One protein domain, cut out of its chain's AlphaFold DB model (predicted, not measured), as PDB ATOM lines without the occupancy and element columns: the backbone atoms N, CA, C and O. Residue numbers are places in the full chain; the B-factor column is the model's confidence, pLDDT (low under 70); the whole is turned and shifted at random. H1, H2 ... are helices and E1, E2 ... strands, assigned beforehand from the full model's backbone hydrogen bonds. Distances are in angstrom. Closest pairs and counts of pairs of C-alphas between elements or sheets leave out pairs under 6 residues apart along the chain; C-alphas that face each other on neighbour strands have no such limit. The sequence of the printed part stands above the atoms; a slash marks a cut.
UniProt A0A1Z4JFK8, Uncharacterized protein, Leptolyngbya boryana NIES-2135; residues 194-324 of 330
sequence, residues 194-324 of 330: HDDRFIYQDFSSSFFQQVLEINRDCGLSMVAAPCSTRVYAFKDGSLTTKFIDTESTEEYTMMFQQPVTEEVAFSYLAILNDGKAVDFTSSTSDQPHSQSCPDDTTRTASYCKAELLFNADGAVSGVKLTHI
ATOM      1  N   HIS A 194     -42.773 -31.532   4.601       76.12
ATOM      2  CA  HIS A 194     -42.026 -30.596   3.766       76.12
ATOM      3  C   HIS A 194     -41.839 -29.249   4.472       76.12
ATOM      4  O   HIS A 194     -42.778 -28.689   5.037       76.12
ATOM      5  N   ASP A 195     -40.620 -28.713   4.427       77.31
ATOM      6  CA  ASP A 195     -40.299 -27.398   4.980       77.31
ATOM      7  C   ASP A 195     -39.705 -26.476   3.907       77.31
ATOM      8  O   ASP A 195     -38.544 -26.606   3.511       77.31
ATOM      9  N   ASP A 196     -40.516 -25.519   3.454       81.75
ATOM     10  CA  ASP A 196     -40.183 -24.637   2.328       81.75
ATOM     11  C   ASP A 196     -39.343 -23.415   2.723       81.75
ATOM     12  O   ASP A 196     -39.028 -22.573   1.881       81.75
ATOM     13  N   ARG A 197     -38.935 -23.289   3.996       85.75
ATOM     14  CA  ARG A 197     -38.142 -22.136   4.466       85.75
ATOM     15  C   ARG A 197     -36.823 -21.955   3.713       85.75
ATOM     16  O   ARG A 197     -36.292 -20.847   3.682       85.75
ATOM     17  N   PHE A 198     -36.306 -23.023   3.111       91.12
ATOM     18  CA  PHE A 198     -35.008 -23.040   2.443       91.12
ATOM     19  C   PHE A 198     -35.101 -23.069   0.909       91.12
ATOM     20  O   PHE A 198     -34.064 -23.056   0.252       91.12
ATOM     21  N   ILE A 199     -36.307 -23.037   0.321       88.94
ATOM     22  CA  ILE A 199     -36.535 -23.338  -1.108       88.94
ATOM     23  C   ILE A 199     -35.740 -22.450  -2.084       88.94
ATOM     24  O   ILE A 199     -35.406 -22.879  -3.185       88.94
ATOM     25  N   TYR A 200     -35.387 -21.228  -1.677       87.31
ATOM     26  CA  TYR A 200     -34.594 -20.284  -2.480       87.31
ATOM     27  C   TYR A 200     -33.151 -20.106  -1.991       87.31
ATOM     28  O   TYR A 200     -32.445 -19.224  -2.477       87.31
ATOM     29  N   GLN A 201     -32.716 -20.904  -1.016       92.19
ATOM     30  CA  GLN A 201     -31.390 -20.817  -0.414       92.19
ATOM     31  C   GLN A 201     -30.436 -21.831  -1.051       92.19
ATOM     32  O   GLN A 201     -30.821 -22.967  -1.345       92.19
ATOM     33  N   ASP A 202     -29.177 -21.427  -1.232       91.44
ATOM     34  CA  ASP A 202     -28.094 -22.361  -1.540       91.44
ATOM     35  C   ASP A 202     -27.793 -23.191  -0.279       91.44
ATOM     36  O   ASP A 202     -27.767 -22.668   0.841       91.44
ATOM     37  N   PHE A 203     -27.563 -24.493  -0.439       92.38
ATOM     38  CA  PHE A 203     -27.224 -25.348   0.697       92.38
ATOM     39  C   PHE A 203     -25.863 -24.953   1.289       92.38
ATOM     40  O   PHE A 203     -24.883 -24.771   0.569       92.38
ATOM     41  N   SER A 204     -25.790 -24.818   2.613       93.38
ATOM     42  CA  SER A 204     -24.569 -24.408   3.317       93.38
ATOM     43  C   SER A 204     -24.540 -24.935   4.750       93.38
ATOM     44  O   SER A 204     -25.582 -25.290   5.303       93.38
ATOM     45  N   SER A 205     -23.368 -24.908   5.394       92.12
ATOM     46  CA  SER A 205     -23.214 -25.299   6.805       92.12
ATOM     47  C   SER A 205     -24.129 -24.520   7.748       92.12
ATOM     48  O   SER A 205     -24.703 -25.104   8.657       92.12
ATOM     49  N   SER A 206     -24.328 -23.219   7.512       93.19
ATOM     50  CA  SER A 206     -25.223 -22.392   8.335       93.19
ATOM     51  C   SER A 206     -26.674 -22.878   8.276       93.19
ATOM     52  O   SER A 206     -27.345 -22.956   9.303       93.19
ATOM     53  N   PHE A 207     -27.174 -23.212   7.083       94.12
ATOM     54  CA  PHE A 207     -28.540 -23.722   6.940       94.12
ATOM     55  C   PHE A 207     -28.670 -25.167   7.407       94.12
ATOM     56  O   PHE A 207     -29.695 -25.525   7.979       94.12
ATOM     57  N   PHE A 208     -27.626 -25.977   7.237       93.50
ATOM     58  CA  PHE A 208     -27.610 -27.326   7.782       93.50
ATOM     59  C   PHE A 208     -27.703 -27.322   9.316       93.50
ATOM     60  O   PHE A 208     -28.521 -28.046   9.872       93.50
ATOM     61  N   GLN A 209     -26.977 -26.433  10.001       92.00
ATOM     62  CA  GLN A 209     -27.100 -26.272  11.457       92.00
ATOM     63  C   GLN A 209     -28.520 -25.871  11.886       92.00
ATOM     64  O   GLN A 209     -29.046 -26.412  12.855       92.00
ATOM     65  N   GLN A 210     -29.197 -25.007  11.121       92.94
ATOM     66  CA  GLN A 210     -30.609 -24.695  11.377       92.94
ATOM     67  C   GLN A 210     -31.504 -25.928  11.211       92.94
ATOM     68  O   GLN A 210     -32.383 -26.155  12.038       92.94
ATOM     69  N   VAL A 211     -31.281 -26.750  10.176       91.69
ATOM     70  CA  VAL A 211     -31.999 -28.025   9.986       91.69
ATOM     71  C   VAL A 211     -31.803 -28.957  11.184       91.69
ATOM     72  O   VAL A 211     -32.781 -29.529  11.669       91.69
ATOM     73  N   LEU A 212     -30.579 -29.067  11.710       89.81
ATOM     74  CA  LEU A 212     -30.294 -29.859  12.911       89.81
ATOM     75  C   LEU A 212     -31.058 -29.338  14.136       89.81
ATOM     76  O   LEU A 212     -31.661 -30.128  14.862       89.81
ATOM     77  N   GLU A 213     -31.093 -28.020  14.349       90.00
ATOM     78  CA  GLU A 213     -31.869 -27.408  15.435       90.00
ATOM     79  C   GLU A 213     -33.368 -27.712  15.304       90.00
ATOM     80  O   GLU A 213     -33.989 -28.153  16.268       90.00
ATOM     81  N   ILE A 214     -33.929 -27.570  14.099       89.06
ATOM     82  CA  ILE A 214     -35.339 -27.873  13.805       89.06
ATOM     83  C   ILE A 214     -35.662 -29.347  14.088       89.06
ATOM     84  O   ILE A 214     -36.703 -29.658  14.672       89.06
ATOM     85  N   ASN A 215     -34.788 -30.261  13.664       86.69
ATOM     86  CA  ASN A 215     -34.961 -31.698  13.869       86.69
ATOM     87  C   ASN A 215     -34.889 -32.071  15.351       86.69
ATOM     88  O   ASN A 215     -35.720 -32.843  15.836       86.69
ATOM     89  N   ARG A 216     -33.946 -31.480  16.086       84.56
ATOM     90  CA  ARG A 216     -33.820 -31.664  17.532       84.56
ATOM     91  C   ARG A 216     -35.059 -31.155  18.267       84.56
ATOM     92  O   ARG A 216     -35.583 -31.864  19.123       84.56
ATOM     93  N   ASP A 217     -35.551 -29.972  17.912       84.00
ATOM     94  CA  ASP A 217     -36.715 -29.360  18.558       84.00
ATOM     95  C   ASP A 217     -38.009 -30.143  18.277       84.00
ATOM     96  O   ASP A 217     -38.904 -30.185  19.120       84.00
ATOM     97  N   CYS A 218     -38.097 -30.815  17.124       80.25
ATOM     98  CA  CYS A 218     -39.220 -31.696  16.801       80.25
ATOM     99  C   CYS A 218     -39.107 -33.111  17.410       80.25
ATOM    100  O   CYS A 218     -40.052 -33.895  17.336       80.25
ATOM    101  N   GLY A 219     -37.963 -33.459  18.004       76.56
ATOM    102  CA  GLY A 219     -37.738 -34.784  18.576       76.56
ATOM    103  C   GLY A 219     -37.516 -35.870  17.523       76.56
ATOM    104  O   GLY A 219     -38.098 -36.947  17.632       76.56
ATOM    105  N   LEU A 220     -36.651 -35.619  16.527       65.25
ATOM    106  CA  LEU A 220     -36.248 -36.619  15.518       65.25
ATOM    107  C   LEU A 220     -35.741 -37.943  16.139       65.25
ATOM    108  O   LEU A 220     -35.797 -38.982  15.497       65.25
ATOM    109  N   SER A 221     -35.340 -37.930  17.414       62.03
ATOM    110  CA  SER A 221     -34.933 -39.101  18.201       62.03
ATOM    111  C   SER A 221     -36.081 -40.025  18.648       62.03
ATOM    112  O   SER A 221     -35.852 -40.932  19.446       62.03
ATOM    113  N   MET A 222     -37.329 -39.775  18.238       61.62
ATOM    114  CA  MET A 222     -38.488 -40.600  18.590       61.62
ATOM    115  C   MET A 222     -39.186 -41.115  17.328       61.62
ATOM    116  O   MET A 222     -39.705 -40.350  16.527       61.62
ATOM    117  N   VAL A 223     -39.265 -42.436  17.186       59.09
ATOM    118  CA  VAL A 223     -39.879 -43.156  16.046       59.09
ATOM    119  C   VAL A 223     -41.319 -42.731  15.772       59.09
ATOM    120  O   VAL A 223     -41.743 -42.630  14.626       59.09
ATOM    121  N   ALA A 224     -42.068 -42.489  16.850       59.19
ATOM    122  CA  ALA A 224     -43.463 -42.072  16.804       59.19
ATOM    123  C   ALA A 224     -43.625 -40.550  16.666       59.19
ATOM    124  O   ALA A 224     -44.754 -40.061  16.635       59.19
ATOM    125  N   ALA A 225     -42.528 -39.784  16.619       61.56
ATOM    126  CA  ALA A 225     -42.620 -38.358  16.372       61.56
ATOM    127  C   ALA A 225     -42.979 -38.112  14.898       61.56
ATOM    128  O   ALA A 225     -42.458 -38.788  14.008       61.56
ATOM    129  N   PRO A 226     -43.780 -37.073  14.610       60.03
ATOM    130  CA  PRO A 226     -44.143 -36.661  13.248       60.03
ATOM    131  C   PRO A 226     -42.948 -36.168  12.405       60.03
ATOM    132  O   PRO A 226     -43.128 -35.636  11.315       60.03
ATOM    133  N   CYS A 227     -41.727 -36.300  12.926       68.56
ATOM    134  CA  CYS A 227     -40.481 -35.825  12.346       68.56
ATOM    135  C   CYS A 227     -39.476 -36.950  12.079       68.56
ATOM    136  O   CYS A 227     -38.319 -36.659  11.798       68.56
ATOM    137  N   SER A 228     -39.892 -38.220  12.127       76.50
ATOM    138  CA  SER A 228     -39.028 -39.359  11.786       76.50
ATOM    139  C   SER A 228     -38.519 -39.320  10.339       76.50
ATOM    140  O   SER A 228     -37.486 -39.915  10.037       76.50
ATOM    141  N   THR A 229     -39.198 -38.607   9.433       86.50
ATOM    142  CA  THR A 229     -38.703 -38.261   8.093       86.50
ATOM    143  C   THR A 229     -39.138 -36.848   7.709       86.50
ATOM    144  O   THR A 229     -40.310 -36.498   7.836       86.50
ATOM    145  N   ARG A 230     -38.208 -36.024   7.217       89.00
ATOM    146  CA  ARG A 230     -38.487 -34.660   6.741       89.00
ATOM    147  C   ARG A 230     -37.722 -34.346   5.475       89.00
ATOM    148  O   ARG A 230     -36.624 -34.859   5.280       89.00
ATOM    149  N   VAL A 231     -38.293 -33.472   4.656       91.50
ATOM    150  CA  VAL A 231     -37.669 -33.002   3.419       91.50
ATOM    151  C   VAL A 231     -37.586 -31.482   3.441       91.50
ATOM    152  O   VAL A 231     -38.589 -30.781   3.561       91.50
ATOM    153  N   TYR A 232     -36.368 -30.980   3.293       93.19
ATOM    154  CA  TYR A 232     -36.036 -29.567   3.213       93.19
ATOM    155  C   TYR A 232     -35.682 -29.237   1.767       93.19
ATOM    156  O   TYR A 232     -34.692 -29.744   1.236       93.19
ATOM    157  N   ALA A 233     -36.500 -28.417   1.111       92.19
ATOM    158  CA  ALA A 233     -36.225 -27.986  -0.253       92.19
ATOM    159  C   ALA A 233     -35.145 -26.899  -0.251       92.19
ATOM    160  O   ALA A 233     -35.249 -25.939   0.503       92.19
ATOM    161  N   PHE A 234     -34.140 -27.033  -1.111       92.56
ATOM    162  CA  PHE A 234     -33.117 -26.025  -1.389       92.56
ATOM    163  C   PHE A 234     -33.160 -25.655  -2.873       92.56
ATOM    164  O   PHE A 234     -33.747 -26.360  -3.697       92.56
ATOM    165  N   LYS A 235     -32.494 -24.561  -3.235       88.69
ATOM    166  CA  LYS A 235     -32.460 -24.091  -4.623       88.69
ATOM    167  C   LYS A 235     -31.922 -25.150  -5.597       88.69
ATOM    168  O   LYS A 235     -32.497 -25.326  -6.665       88.69
ATOM    169  N   ASP A 236     -30.877 -25.881  -5.200       85.88
ATOM    170  CA  ASP A 236     -30.170 -26.836  -6.070       85.88
ATOM    171  C   ASP A 236     -30.530 -28.311  -5.783       85.88
ATOM    172  O   ASP A 236     -29.977 -29.236  -6.390       85.88
ATOM    173  N   GLY A 237     -31.455 -28.572  -4.857       90.38
ATOM    174  CA  GLY A 237     -31.729 -29.930  -4.392       90.38
ATOM    175  C   GLY A 237     -32.703 -30.012  -3.226       90.38
ATOM    176  O   GLY A 237     -33.416 -29.064  -2.919       90.38
ATOM    177  N   SER A 238     -32.731 -31.154  -2.557       93.12
ATOM    178  CA  SER A 238     -33.472 -31.340  -1.317       93.12
ATOM    179  C   SER A 238     -32.657 -32.158  -0.328       93.12
ATOM    180  O   SER A 238     -32.010 -33.135  -0.701       93.12
ATOM    181  N   LEU A 239     -32.708 -31.765   0.941       95.00
ATOM    182  CA  LEU A 239     -32.154 -32.538   2.042       95.00
ATOM    183  C   LEU A 239     -33.282 -33.324   2.700       95.00
ATOM    184  O   LEU A 239     -34.200 -32.743   3.272       95.00
ATOM    185  N   THR A 240     -33.190 -34.642   2.653       92.88
ATOM    186  CA  THR A 240     -34.037 -35.549   3.415       92.88
ATOM    187  C   THR A 240     -33.317 -35.936   4.695       92.88
ATOM    188  O   THR A 240     -32.166 -36.366   4.651       92.88
ATOM    189  N   THR A 241     -33.985 -35.806   5.835       92.06
ATOM    190  CA  THR A 241     -33.483 -36.293   7.123       92.06
ATOM    191  C   THR A 241     -34.388 -37.399   7.614       92.06
ATOM    192  O   THR A 241     -35.608 -37.220   7.620       92.06
ATOM    193  N   LYS A 242     -33.812 -38.521   8.029       89.50
ATOM    194  CA  LYS A 242     -34.559 -39.701   8.448       89.50
ATOM    195  C   LYS A 242     -33.930 -40.318   9.687       89.50
ATOM    196  O   LYS A 242     -32.720 -40.497   9.739       89.50
ATOM    197  N   PHE A 243     -34.756 -40.678  10.659       85.94
ATOM    198  CA  PHE A 243     -34.344 -41.504  11.787       85.94
ATOM    199  C   PHE A 243     -34.735 -42.959  11.525       85.94
ATOM    200  O   PHE A 243     -35.889 -43.255  11.203       85.94
ATOM    201  N   ILE A 244     -33.776 -43.873  11.641       83.00
ATOM    202  CA  ILE A 244     -33.967 -45.308  11.431       83.00
ATOM    203  C   ILE A 244     -33.883 -45.994  12.795       83.00
ATOM    204  O   ILE A 244     -32.806 -46.285  13.314       83.00
ATOM    205  N   ASP A 245     -35.050 -46.265  13.378       78.44
ATOM    206  CA  ASP A 245     -35.183 -46.793  14.741       78.44
ATOM    207  C   ASP A 245     -34.427 -48.103  14.978       78.44
ATOM    208  O   ASP A 245     -33.717 -48.254  15.971       78.44
ATOM    209  N   THR A 246     -34.520 -49.035  14.026       75.56
ATOM    210  CA  THR A 246     -33.937 -50.380  14.145       75.56
ATOM    211  C   THR A 246     -32.435 -50.364  14.399       75.56
ATOM    212  O   THR A 246     -31.902 -51.312  14.969       75.56
ATOM    213  N   GLU A 247     -31.759 -49.297  13.977       72.81
ATOM    214  CA  GLU A 247     -30.315 -49.119  14.111       72.81
ATOM    215  C   GLU A 247     -29.961 -47.918  15.002       72.81
ATOM    216  O   GLU A 247     -28.787 -47.698  15.293       72.81
ATOM    217  N   SER A 248     -30.964 -47.160  15.466       81.31
ATOM    218  CA  SER A 248     -30.783 -45.853  16.113       81.31
ATOM    219  C   SER A 248     -29.862 -44.938  15.297       81.31
ATOM    220  O   SER A 248     -28.991 -44.264  15.849       81.31
ATOM    221  N   THR A 249     -30.023 -44.966  13.972       83.44
ATOM    222  CA  THR A 249     -29.194 -44.215  13.030       83.44
ATOM    223  C   THR A 249     -29.936 -42.998  12.496       83.44
ATOM    224  O   THR A 249     -31.145 -43.028  12.250       83.44
ATOM    225  N   GLU A 250     -29.200 -41.908  12.311       87.62
ATOM    226  CA  GLU A 250     -29.677 -40.727  11.596       87.62
ATOM    227  C   GLU A 250     -29.112 -40.748  10.178       87.62
ATOM    228  O   GLU A 250     -27.902 -40.827   9.976       87.62
ATOM    229  N   GLU A 251     -29.989 -40.673   9.185       90.12
ATOM    230  CA  GLU A 251     -29.634 -40.593   7.775       90.12
ATOM    231  C   GLU A 251     -29.919 -39.184   7.254       90.12
ATOM    232  O   GLU A 251     -31.033 -38.660   7.370       90.12
ATOM    233  N   TYR A 252     -28.907 -38.594   6.626       92.69
ATOM    234  CA  TYR A 252     -28.996 -37.330   5.915       92.69
ATOM    235  C   TYR A 252     -28.717 -37.570   4.439       92.69
ATOM    236  O   TYR A 252     -27.615 -37.951   4.046       92.69
ATOM    237  N   THR A 253     -29.722 -37.315   3.615       92.50
ATOM    238  CA  THR A 253     -29.702 -37.598   2.186       92.50
ATOM    239  C   THR A 253     -29.900 -36.305   1.409       92.50
ATOM    240  O   THR A 253     -30.986 -35.736   1.399       92.50
ATOM    241  N   MET A 254     -28.860 -35.845   0.722       92.88
ATOM    242  CA  MET A 254     -28.940 -34.746  -0.233       92.88
ATOM    243  C   MET A 254     -29.253 -35.297  -1.628       92.88
ATOM    244  O   MET A 254     -28.459 -36.033  -2.213       92.88
ATOM    245  N   MET A 255     -30.403 -34.921  -2.176       90.12
ATOM    246  CA  MET A 255     -30.773 -35.160  -3.569       90.12
ATOM    247  C   MET A 255     -30.540 -33.901  -4.396       90.12
ATOM    248  O   MET A 255     -30.965 -32.818  -4.004       90.12
ATOM    249  N   PHE A 256     -29.904 -34.037  -5.556       88.12
ATOM    250  CA  PHE A 256     -29.624 -32.906  -6.439       88.12
ATOM    251  C   PHE A 256     -30.683 -32.799  -7.538       88.12
ATOM    252  O   PHE A 256     -31.070 -33.805  -8.133       88.12
ATOM    253  N   GLN A 257     -31.132 -31.577  -7.844       84.88
ATOM    254  CA  GLN A 257     -32.054 -31.347  -8.967       84.88
ATOM    255  C   GLN A 257     -31.386 -31.624 -10.321       84.88
ATOM    256  O   GLN A 257     -32.044 -32.042 -11.272       84.88
ATOM    257  N   GLN A 258     -30.077 -31.381 -10.403       84.81
ATOM    258  CA  GLN A 258     -29.251 -31.665 -11.569       84.81
ATOM    259  C   GLN A 258     -28.036 -32.501 -11.161       84.81
ATOM    260  O   GLN A 258     -27.575 -32.386 -10.024       84.81
ATOM    261  N   PRO A 259     -27.487 -33.323 -12.069       85.12
ATOM    262  CA  PRO A 259     -26.290 -34.097 -11.776       85.12
ATOM    263  C   PRO A 259     -25.113 -33.173 -11.439       85.12
ATOM    264  O   PRO A 259     -24.867 -32.193 -12.145       85.12
ATOM    265  N   VAL A 260     -24.353 -33.505 -10.397       85.62
ATOM    266  CA  VAL A 260     -23.193 -32.728  -9.939       85.62
ATOM    267  C   VAL A 260     -21.876 -33.472 -10.167       85.62
ATOM    268  O   VAL A 260     -21.837 -34.683 -10.419       85.62
ATOM    269  N   THR A 261     -20.770 -32.728 -10.121       86.69
ATOM    270  CA  THR A 261     -19.419 -33.301 -10.153       86.69
ATOM    271  C   THR A 261     -19.085 -33.976  -8.824       86.69
ATOM    272  O   THR A 261     -19.715 -33.716  -7.800       86.69
ATOM    273  N   GLU A 262     -18.069 -34.837  -8.839       84.62
ATOM    274  CA  GLU A 262     -17.568 -35.519  -7.642       84.62
ATOM    275  C   GLU A 262     -17.143 -34.530  -6.543       84.62
ATOM    276  O   GLU A 262     -17.579 -34.635  -5.401       84.62
ATOM    277  N   GLU A 263     -16.357 -33.516  -6.912       86.88
ATOM    278  CA  GLU A 263     -15.899 -32.456  -6.007       86.88
ATOM    279  C   GLU A 263     -17.070 -31.739  -5.321       86.88
ATOM    280  O   GLU A 263     -17.049 -31.513  -4.110       86.88
ATOM    281  N   VAL A 264     -18.129 -31.440  -6.082       89.19
ATOM    282  CA  VAL A 264     -19.334 -30.818  -5.533       89.19
ATOM    283  C   VAL A 264     -20.027 -31.784  -4.576       89.19
ATOM    284  O   VAL A 264     -20.290 -31.398  -3.440       89.19
ATOM    285  N   ALA A 265     -20.255 -33.042  -4.961       88.25
ATOM    286  CA  ALA A 265     -20.870 -34.038  -4.080       88.25
ATOM    287  C   ALA A 265     -20.092 -34.217  -2.759       88.25
ATOM    288  O   ALA A 265     -20.697 -34.300  -1.688       88.25
ATOM    289  N   PHE A 266     -18.758 -34.191  -2.804       86.94
ATOM    290  CA  PHE A 266     -17.926 -34.237  -1.601       86.94
ATOM    291  C   PHE A 266     -18.029 -32.981  -0.739       86.94
ATOM    292  O   PHE A 266     -18.023 -33.094   0.485       86.94
ATOM    293  N   SER A 267     -18.182 -31.798  -1.337       89.94
ATOM    294  CA  SER A 267     -18.429 -30.575  -0.563       89.94
ATOM    295  C   SER A 267     -19.748 -30.648   0.222       89.94
ATOM    296  O   SER A 267     -19.791 -30.240   1.381       89.94
ATOM    297  N   TYR A 268     -20.791 -31.264  -0.349       90.88
ATOM    298  CA  TYR A 268     -22.049 -31.530   0.355       90.88
ATOM    299  C   TYR A 268     -21.853 -32.491   1.527       90.88
ATOM    300  O   TYR A 268     -22.319 -32.214   2.628       90.88
ATOM    301  N   LEU A 269     -21.122 -33.589   1.323       89.44
ATOM    302  CA  LEU A 269     -20.823 -34.549   2.391       89.44
ATOM    303  C   LEU A 269     -19.997 -33.926   3.520       89.44
ATOM    304  O   LEU A 269     -20.250 -34.206   4.688       89.44
ATOM    305  N   ALA A 270     -19.062 -33.033   3.188       89.31
ATOM    306  CA  ALA A 270     -18.329 -32.265   4.184       89.31
ATOM    307  C   ALA A 270     -19.269 -31.364   4.999       89.31
ATOM    308  O   ALA A 270     -19.130 -31.298   6.215       89.31
ATOM    309  N   ILE A 271     -20.251 -30.711   4.366       92.00
ATOM    310  CA  ILE A 271     -21.263 -29.917   5.079       92.00
ATOM    311  C   ILE A 271     -22.109 -30.805   6.002       92.00
ATOM    312  O   ILE A 271     -22.289 -30.449   7.166       92.00
ATOM    313  N   LEU A 272     -22.587 -31.956   5.513       90.12
ATOM    314  CA  LEU A 272     -23.383 -32.901   6.306       90.12
ATOM    315  C   LEU A 272     -22.609 -33.447   7.515       90.12
ATOM    316  O   LEU A 272     -23.201 -33.704   8.556       90.12
ATOM    317  N   ASN A 273     -21.285 -33.573   7.406       89.50
ATOM    318  CA  ASN A 273     -20.404 -33.988   8.497       89.50
ATOM    319  C   ASN A 273     -19.875 -32.808   9.341       89.50
ATOM    320  O   ASN A 273     -18.816 -32.911   9.963       89.50
ATOM    321  N   ASP A 274     -20.566 -31.663   9.326       85.44
ATOM    322  CA  ASP A 274     -20.196 -30.446  10.065       85.44
ATOM    323  C   ASP A 274     -18.745 -29.983   9.804       85.44
ATOM    324  O   ASP A 274     -17.972 -29.643  10.699       85.44
ATOM    325  N   GLY A 275     -18.325 -30.054   8.543       74.94
ATOM    326  CA  GLY A 275     -16.986 -29.678   8.095       74.94
ATOM    327  C   GLY A 275     -15.876 -30.658   8.484       74.94
ATOM    328  O   GLY A 275     -14.714 -30.411   8.151       74.94
ATOM    329  N   LYS A 276     -16.182 -31.771   9.164       75.75
ATOM    330  CA  LYS A 276     -15.190 -32.813   9.453       75.75
ATOM    331  C   LYS A 276     -14.858 -33.590   8.183       75.75
ATOM    332  O   LYS A 276     -15.727 -33.880   7.358       75.75
ATOM    333  N   ALA A 277     -13.591 -33.981   8.060       73.75
ATOM    334  CA  ALA A 277     -13.158 -34.868   6.990       73.75
ATOM    335  C   ALA A 277     -13.955 -36.178   7.056       73.75
ATOM    336  O   ALA A 277     -14.056 -36.807   8.110       73.75
ATOM    337  N   VAL A 278     -14.541 -36.555   5.927       71.31
ATOM    338  CA  VAL A 278     -15.237 -37.826   5.760       71.31
ATOM    339  C   VAL A 278     -14.225 -38.813   5.183       71.31
ATOM    340  O   VAL A 278     -13.604 -38.533   4.158       71.31
ATOM    341  N   ASP A 279     -14.007 -39.937   5.863       70.81
ATOM    342  CA  ASP A 279     -13.141 -40.995   5.344       70.81
ATOM    343  C   ASP A 279     -13.923 -41.849   4.341       70.81
ATOM    344  O   ASP A 279     -14.783 -42.646   4.709       70.81
ATOM    345  N   PHE A 280     -13.634 -41.655   3.056       65.62
ATOM    346  CA  PHE A 280     -14.313 -42.344   1.957       65.62
ATOM    347  C   PHE A 280     -13.739 -43.731   1.655       65.62
ATOM    348  O   PHE A 280     -14.263 -44.431   0.789       65.62
ATOM    349  N   THR A 281     -12.662 -44.145   2.331       61.19
ATOM    350  CA  THR A 281     -11.965 -45.401   2.010       61.19
ATOM    351  C   THR A 281     -12.779 -46.653   2.342       61.19
ATOM    352  O   THR A 281     -12.484 -47.727   1.818       61.19
ATOM    353  N   SER A 282     -13.823 -46.529   3.165       52.09
ATOM    354  CA  SER A 282     -14.620 -47.650   3.673       52.09
ATOM    355  C   SER A 282     -16.021 -47.770   3.066       52.09
ATOM    356  O   SER A 282     -16.673 -48.796   3.264       52.09
ATOM    357  N   SER A 283     -16.502 -46.779   2.308       50.28
ATOM    358  CA  SER A 283     -17.909 -46.740   1.895       50.28
ATOM    359  C   SER A 283     -18.108 -46.137   0.504       50.28
ATOM    360  O   SER A 283     -18.453 -44.972   0.326       50.28
ATOM    361  N   THR A 284     -17.927 -46.971  -0.513       50.41
ATOM    362  CA  THR A 284     -18.501 -46.762  -1.846       50.41
ATOM    363  C   THR A 284     -19.342 -47.990  -2.158       50.41
ATOM    364  O   THR A 284     -18.887 -48.966  -2.750       50.41
ATOM    365  N   SER A 285     -20.588 -47.992  -1.681       47.97
ATOM    366  CA  SER A 285     -21.569 -48.947  -2.188       47.97
ATOM    367  C   SER A 285     -22.069 -48.416  -3.525       47.97
ATOM    368  O   SER A 285     -23.028 -47.644  -3.576       47.97
ATOM    369  N   ASP A 286     -21.406 -48.831  -4.605       50.84
ATOM    370  CA  ASP A 286     -21.902 -48.724  -5.981       50.84
ATOM    371  C   ASP A 286     -23.124 -49.641  -6.150       50.84
ATOM    372  O   ASP A 286     -23.117 -50.633  -6.884       50.84
ATOM    373  N   GLN A 287     -24.201 -49.356  -5.423       49.16
ATOM    374  CA  GLN A 287     -25.470 -50.019  -5.647       49.16
ATOM    375  C   GLN A 287     -26.176 -49.327  -6.812       49.16
ATOM    376  O   GLN A 287     -26.539 -48.154  -6.705       49.16
ATOM    377  N   PRO A 288     -26.410 -50.032  -7.932       44.44
ATOM    378  CA  PRO A 288     -27.217 -49.500  -9.010       44.44
ATOM    379  C   PRO A 288     -28.679 -49.456  -8.584       44.44
ATOM    380  O   PRO A 288     -29.423 -50.405  -8.817       44.44
ATOM    381  N   HIS A 289     -29.103 -48.359  -7.969       46.59
ATOM    382  CA  HIS A 289     -30.526 -48.097  -7.822       46.59
ATOM    383  C   HIS A 289     -31.073 -47.557  -9.139       46.59
ATOM    384  O   HIS A 289     -30.635 -46.536  -9.661       46.59
ATOM    385  N   SER A 290     -32.025 -48.297  -9.698       41.06
ATOM    386  CA  SER A 290     -32.586 -48.106 -11.032       41.06
ATOM    387  C   SER A 290     -33.648 -47.002 -11.118       41.06
ATOM    388  O   SER A 290     -34.458 -47.055 -12.037       41.06
ATOM    389  N   GLN A 291     -33.726 -46.058 -10.167       47.88
ATOM    390  CA  GLN A 291     -34.956 -45.260 -10.041       47.88
ATOM    391  C   GLN A 291     -34.874 -43.784  -9.628       47.88
ATOM    392  O   GLN A 291     -35.935 -43.178  -9.547       47.88
ATOM    393  N   SER A 292     -33.715 -43.158  -9.406       54.91
ATOM    394  CA  SER A 292     -33.727 -41.811  -8.787       54.91
ATOM    395  C   SER A 292     -32.919 -40.706  -9.457       54.91
ATOM    396  O   SER A 292     -33.074 -39.555  -9.060       54.91
ATOM    397  N   CYS A 293     -32.097 -40.989 -10.467       58.09
ATOM    398  CA  CYS A 293     -31.402 -39.914 -11.172       58.09
ATOM    399  C   CYS A 293     -32.188 -39.484 -12.423       58.09
ATOM    400  O   CYS A 293     -32.557 -40.359 -13.213       58.09
ATOM    401  N   PRO A 294     -32.424 -38.179 -12.651       56.97
ATOM    402  CA  PRO A 294     -32.934 -37.706 -13.932       56.97
ATOM    403  C   PRO A 294     -31.945 -38.077 -15.048       56.97
ATOM    404  O   PRO A 294     -30.740 -37.859 -14.931       56.97
ATOM    405  N   ASP A 295     -32.468 -38.709 -16.099       57.47
ATOM    406  CA  ASP A 295     -31.709 -39.280 -17.215       57.47
ATOM    407  C   ASP A 295     -31.178 -38.126 -18.088       57.47
ATOM    408  O   ASP A 295     -31.882 -37.636 -18.970       57.47
ATOM    409  N   ASP A 296     -29.962 -37.641 -17.816       51.81
ATOM    410  CA  ASP A 296     -29.298 -36.649 -18.668       51.81
ATOM    411  C   ASP A 296     -28.074 -37.266 -19.358       51.81
ATOM    412  O   ASP A 296     -27.116 -37.725 -18.736       51.81
ATOM    413  N   THR A 297     -28.143 -37.327 -20.687       52.09
ATOM    414  CA  THR A 297     -27.252 -38.124 -21.551       52.09
ATOM    415  C   THR A 297     -25.953 -37.406 -21.909       52.09
ATOM    416  O   THR A 297     -25.131 -37.929 -22.665       52.09
ATOM    417  N   THR A 298     -25.726 -36.218 -21.353       52.84
ATOM    418  CA  THR A 298     -24.580 -35.387 -21.707       52.84
ATOM    419  C   THR A 298     -24.019 -34.661 -20.494       52.84
ATOM    420  O   THR A 298     -24.447 -33.542 -20.240       52.84
ATOM    421  N   ARG A 299     -23.036 -35.241 -19.779       53.22
ATOM    422  CA  ARG A 299     -21.904 -34.515 -19.146       53.22
ATOM    423  C   ARG A 299     -21.035 -35.383 -18.231       53.22
ATOM    424  O   ARG A 299     -21.408 -36.458 -17.792       53.22
ATOM    425  N   THR A 300     -19.865 -34.825 -17.932       56.38
ATOM    426  CA  THR A 300     -18.861 -35.200 -16.921       56.38
ATOM    427  C   THR A 300     -19.360 -35.203 -15.467       56.38
ATOM    428  O   THR A 300     -18.603 -35.568 -14.574       56.38
ATOM    429  N   ALA A 301     -20.598 -34.772 -15.210       58.88
ATOM    430  CA  ALA A 301     -21.225 -34.796 -13.895       58.88
ATOM    431  C   ALA A 301     -21.947 -36.132 -13.709       58.88
ATOM    432  O   ALA A 301     -22.773 -36.512 -14.537       58.88
ATOM    433  N   SER A 302     -21.596 -36.869 -12.659       75.88
ATOM    434  CA  SER A 302     -21.997 -38.270 -12.525       75.88
ATOM    435  C   SER A 302     -22.888 -38.547 -11.329       75.88
ATOM    436  O   SER A 302     -23.385 -39.658 -11.262       75.88
ATOM    437  N   TYR A 303     -23.114 -37.597 -10.417       82.94
ATOM    438  CA  TYR A 303     -23.774 -37.872  -9.137       82.94
ATOM    439  C   TYR A 303     -25.110 -37.154  -9.010       82.94
ATOM    440  O   TYR A 303     -25.200 -35.970  -9.309       82.94
ATOM    441  N   CYS A 304     -26.136 -37.851  -8.528       85.06
ATOM    442  CA  CYS A 304     -27.471 -37.270  -8.320       85.06
ATOM    443  C   CYS A 304     -27.928 -37.297  -6.852       85.06
ATOM    444  O   CYS A 304     -28.938 -36.687  -6.502       85.06
ATOM    445  N   LYS A 305     -27.182 -37.991  -5.987       88.00
ATOM    446  CA  LYS A 305     -27.512 -38.163  -4.572       88.00
ATOM    447  C   LYS A 305     -26.242 -38.358  -3.749       88.00
ATOM    448  O   LYS A 305     -25.348 -39.092  -4.180       88.00
ATOM    449  N   ALA A 306     -26.198 -37.746  -2.573       87.31
ATOM    450  CA  ALA A 306     -25.181 -37.951  -1.554       87.31
ATOM    451  C   ALA A 306     -25.848 -38.258  -0.211       87.31
ATOM    452  O   ALA A 306     -26.771 -37.559   0.192       87.31
ATOM    453  N   GLU A 307     -25.400 -39.303   0.473       90.50
ATOM    454  CA  GLU A 307     -26.011 -39.816   1.700       90.50
ATOM    455  C   GLU A 307     -24.936 -39.975   2.772       90.50
ATOM    456  O   GLU A 307     -23.847 -40.493   2.496       90.50
ATOM    457  N   LEU A 308     -25.257 -39.544   3.988       90.00
ATOM    458  CA  LEU A 308     -24.418 -39.676   5.168       90.00
ATOM    459  C   LEU A 308     -25.246 -40.288   6.299       90.00
ATOM    460  O   LEU A 308     -26.304 -39.768   6.649       90.00
ATOM    461  N   LEU A 309     -24.759 -41.395   6.853       87.94
ATOM    462  CA  LEU A 309     -25.383 -42.097   7.965       87.94
ATOM    463  C   LEU A 309     -24.556 -41.885   9.230       87.94
ATOM    464  O   LEU A 309     -23.326 -41.979   9.195       87.94
ATOM    465  N   PHE A 310     -25.237 -41.638  10.342       85.75
ATOM    466  CA  PHE A 310     -24.651 -41.524  11.670       85.75
ATOM    467  C   PHE A 310     -25.193 -42.614  12.585       85.75
ATOM    468  O   PHE A 310     -26.388 -42.906  12.578       85.75
ATOM    469  N   ASN A 311     -24.315 -43.192  13.397       84.75
ATOM    470  CA  ASN A 311     -24.696 -44.037  14.524       84.75
ATOM    471  C   ASN A 311     -25.253 -43.190  15.679       84.75
ATOM    472  O   ASN A 311     -25.064 -41.974  15.728       84.75
ATOM    473  N   ALA A 312     -25.858 -43.854  16.666       80.81
ATOM    474  CA  ALA A 312     -26.397 -43.220  17.872       80.81
ATOM    475  C   ALA A 312     -25.369 -42.407  18.691       80.81
ATOM    476  O   ALA A 312     -25.749 -41.547  19.482       80.81
ATOM    477  N   ASP A 313     -24.069 -42.675  18.532       81.62
ATOM    478  CA  ASP A 313     -22.978 -41.922  19.165       81.62
ATOM    479  C   ASP A 313     -22.547 -40.675  18.366       81.62
ATOM    480  O   ASP A 313     -21.637 -39.953  18.782       81.62
ATOM    481  N   GLY A 314     -23.194 -40.411  17.227       81.25
ATOM    482  CA  GLY A 314     -22.877 -39.316  16.315       81.25
ATOM    483  C   GLY A 314     -21.652 -39.571  15.434       81.25
ATOM    484  O   GLY A 314     -21.180 -38.645  14.771       81.25
ATOM    485  N   ALA A 315     -21.105 -40.792  15.416       83.94
ATOM    486  CA  ALA A 315     -20.048 -41.165  14.483       83.94
ATOM    487  C   ALA A 315     -20.630 -41.499  13.104       83.94
ATOM    488  O   ALA A 315     -21.674 -42.143  13.000       83.94
ATOM    489  N   VAL A 316     -19.927 -41.103  12.039       86.81
ATOM    490  CA  VAL A 316     -20.286 -41.490  10.668       86.81
ATOM    491  C   VAL A 316     -20.183 -43.008  10.537       86.81
ATOM    492  O   VAL A 316     -19.123 -43.588  10.773       86.81
ATOM    493  N   SER A 317     -21.286 -43.644  10.159       85.19
ATOM    494  CA  SER A 317     -21.411 -45.093   9.997       85.19
ATOM    495  C   SER A 317     -21.391 -45.532   8.538       85.19
ATOM    496  O   SER A 317     -21.030 -46.670   8.238       85.19
ATOM    497  N   GLY A 318     -21.718 -44.622   7.621       85.31
ATOM    498  CA  GLY A 318     -21.675 -44.890   6.195       85.31
ATOM    499  C   GLY A 318     -21.777 -43.628   5.357       85.31
ATOM    500  O   GLY A 318     -22.418 -42.649   5.734       85.31
ATOM    501  N   VAL A 319     -21.148 -43.682   4.187       86.62
ATOM    502  CA  VAL A 319     -21.256 -42.664   3.147       86.62
ATOM    503  C   VAL A 319     -21.663 -43.348   1.856       86.62
ATOM    504  O   VAL A 319     -21.136 -44.410   1.514       86.62
ATOM    505  N   LYS A 320     -22.593 -42.752   1.116       87.38
ATOM    506  CA  LYS A 320     -23.004 -43.272  -0.187       87.38
ATOM    507  C   LYS A 320     -23.167 -42.136  -1.179       87.38
ATOM    508  O   LYS A 320     -23.842 -41.147  -0.924       87.38
ATOM    509  N   LEU A 321     -22.547 -42.303  -2.336       84.88
ATOM    510  CA  LEU A 321     -22.743 -41.448  -3.493       84.88
ATOM    511  C   LEU A 321     -23.447 -42.270  -4.568       84.88
ATOM    512  O   LEU A 321     -23.012 -43.374  -4.887       84.88
ATOM    513  N   THR A 322     -24.545 -41.753  -5.119       83.38
ATOM    514  CA  THR A 322     -25.277 -42.451  -6.185       83.38
ATOM    515  C   THR A 322     -24.983 -41.814  -7.531       83.38
ATOM    516  O   THR A 322     -25.203 -40.614  -7.727       83.38
ATOM    517  N   HIS A 323     -24.523 -42.649  -8.462       80.38
ATOM    518  CA  HIS A 323     -24.177 -42.244  -9.814       80.38
ATOM    519  C   HIS A 323     -25.317 -42.417 -10.823       80.38
ATOM    520  O   HIS A 323     -26.099 -43.367 -10.749       80.38
ATOM    521  N   ILE A 324     -25.324 -41.575 -11.854       72.50
ATOM    522  CA  ILE A 324     -26.107 -41.783 -13.073       72.50
ATOM    523  C   ILE A 324     -25.385 -42.822 -13.917       72.50
ATOM    524  O   ILE A 324     -24.287 -42.579 -14.421       72.50
TER     525      ILE A 324
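This is residues 194 to 324 of the 330 residues of an uncharacterized protein of Leptolyngbya boryana NIES-2135 (UniProt A0A1Z4JFK8). One twisted sheet of five strands has two helices, H1 and H2, over one face, H1 over the E1 and E2 part and H2 mainly over E4, each running along the strands, though only just; the helices meet at their ends in a corner. The opposite face has no named helix, and the long link of residues 273 to 302 loops round the E5 edge before it returns to E4. The printed part has 131 residues, with two named helices and five named strands in the order H1 E1 E2 E3 H2 E4 E5; the sheet's order is E1 E2 E3 E4 E5, antiparallel throughout. The class is mixed, helices and strands, and the whole is compact, with a radius of gyration of the C-alphas of 14.4 A and spans of 42 by 34 by 28 A.

H1, residues 205 to 217, begins at C-alpha 205 at (-23.214, -25.299, 6.805) and is 18.4 A long. E1 is residues 229 to 234, 16.5 A, and E2 is residues 237 to 244, 22.2 A. E3, residues 249 to 260, is 26.4 A long and bends by 94 degrees at residue 257. H2, residues 262 to 272, is 15.3 A long, from C-alpha 262 at (-17.568, -35.519, -7.642). E4 is residues 303 to 310, 21.1 A, and E5, residues 316 to 323, is 20.9 A long and ends at C-alpha 323 at (-24.177, -42.244, -9.814).

E1, E2 and E3 form a meander, each strand the antiparallel neighbour of the one before. In the hairpin of E1 and E2, N 232 and O 239 are 2.8 A apart, within hydrogen-bond range; so are N 240 and O 253 between E2 and E3, at 2.8 A, N 254 and O 306 between E3 and E4, at 2.8 A, and N 307 and O 320 in the hairpin of E4 and E5, at 2.8 A. Residues 194 to 195 pair, parallel, with residues 231 to 232 of E1. H2 is on the sheet at a height of 8.8 A, over E4 and only just over E3, with 3 of its C-alphas there; the closest C-alphas of H2 and E4, Ala 265 and Ala 306, are 6.3 A apart. H1 is on the same face at a height of 10.4 A, over E1 and E2. H1 and H2 touch only at their ends, the closest C-alphas, Ser 205 and Ile 271, being 5.3 A apart, at a steep tilt of 42 degrees, the same way. In H1 and H2 every O i to N i+4 pair is within hydrogen-bond range.

The C-alphas farthest apart, Ala 224 and Thr 298, are 43.4 A apart. The printed part has no cut. The links H1 to E1 and H2 to E4 are long. The mean pLDDT of the printed part is 79.2; residues 220 to 227 and 280 to 301 are under 70.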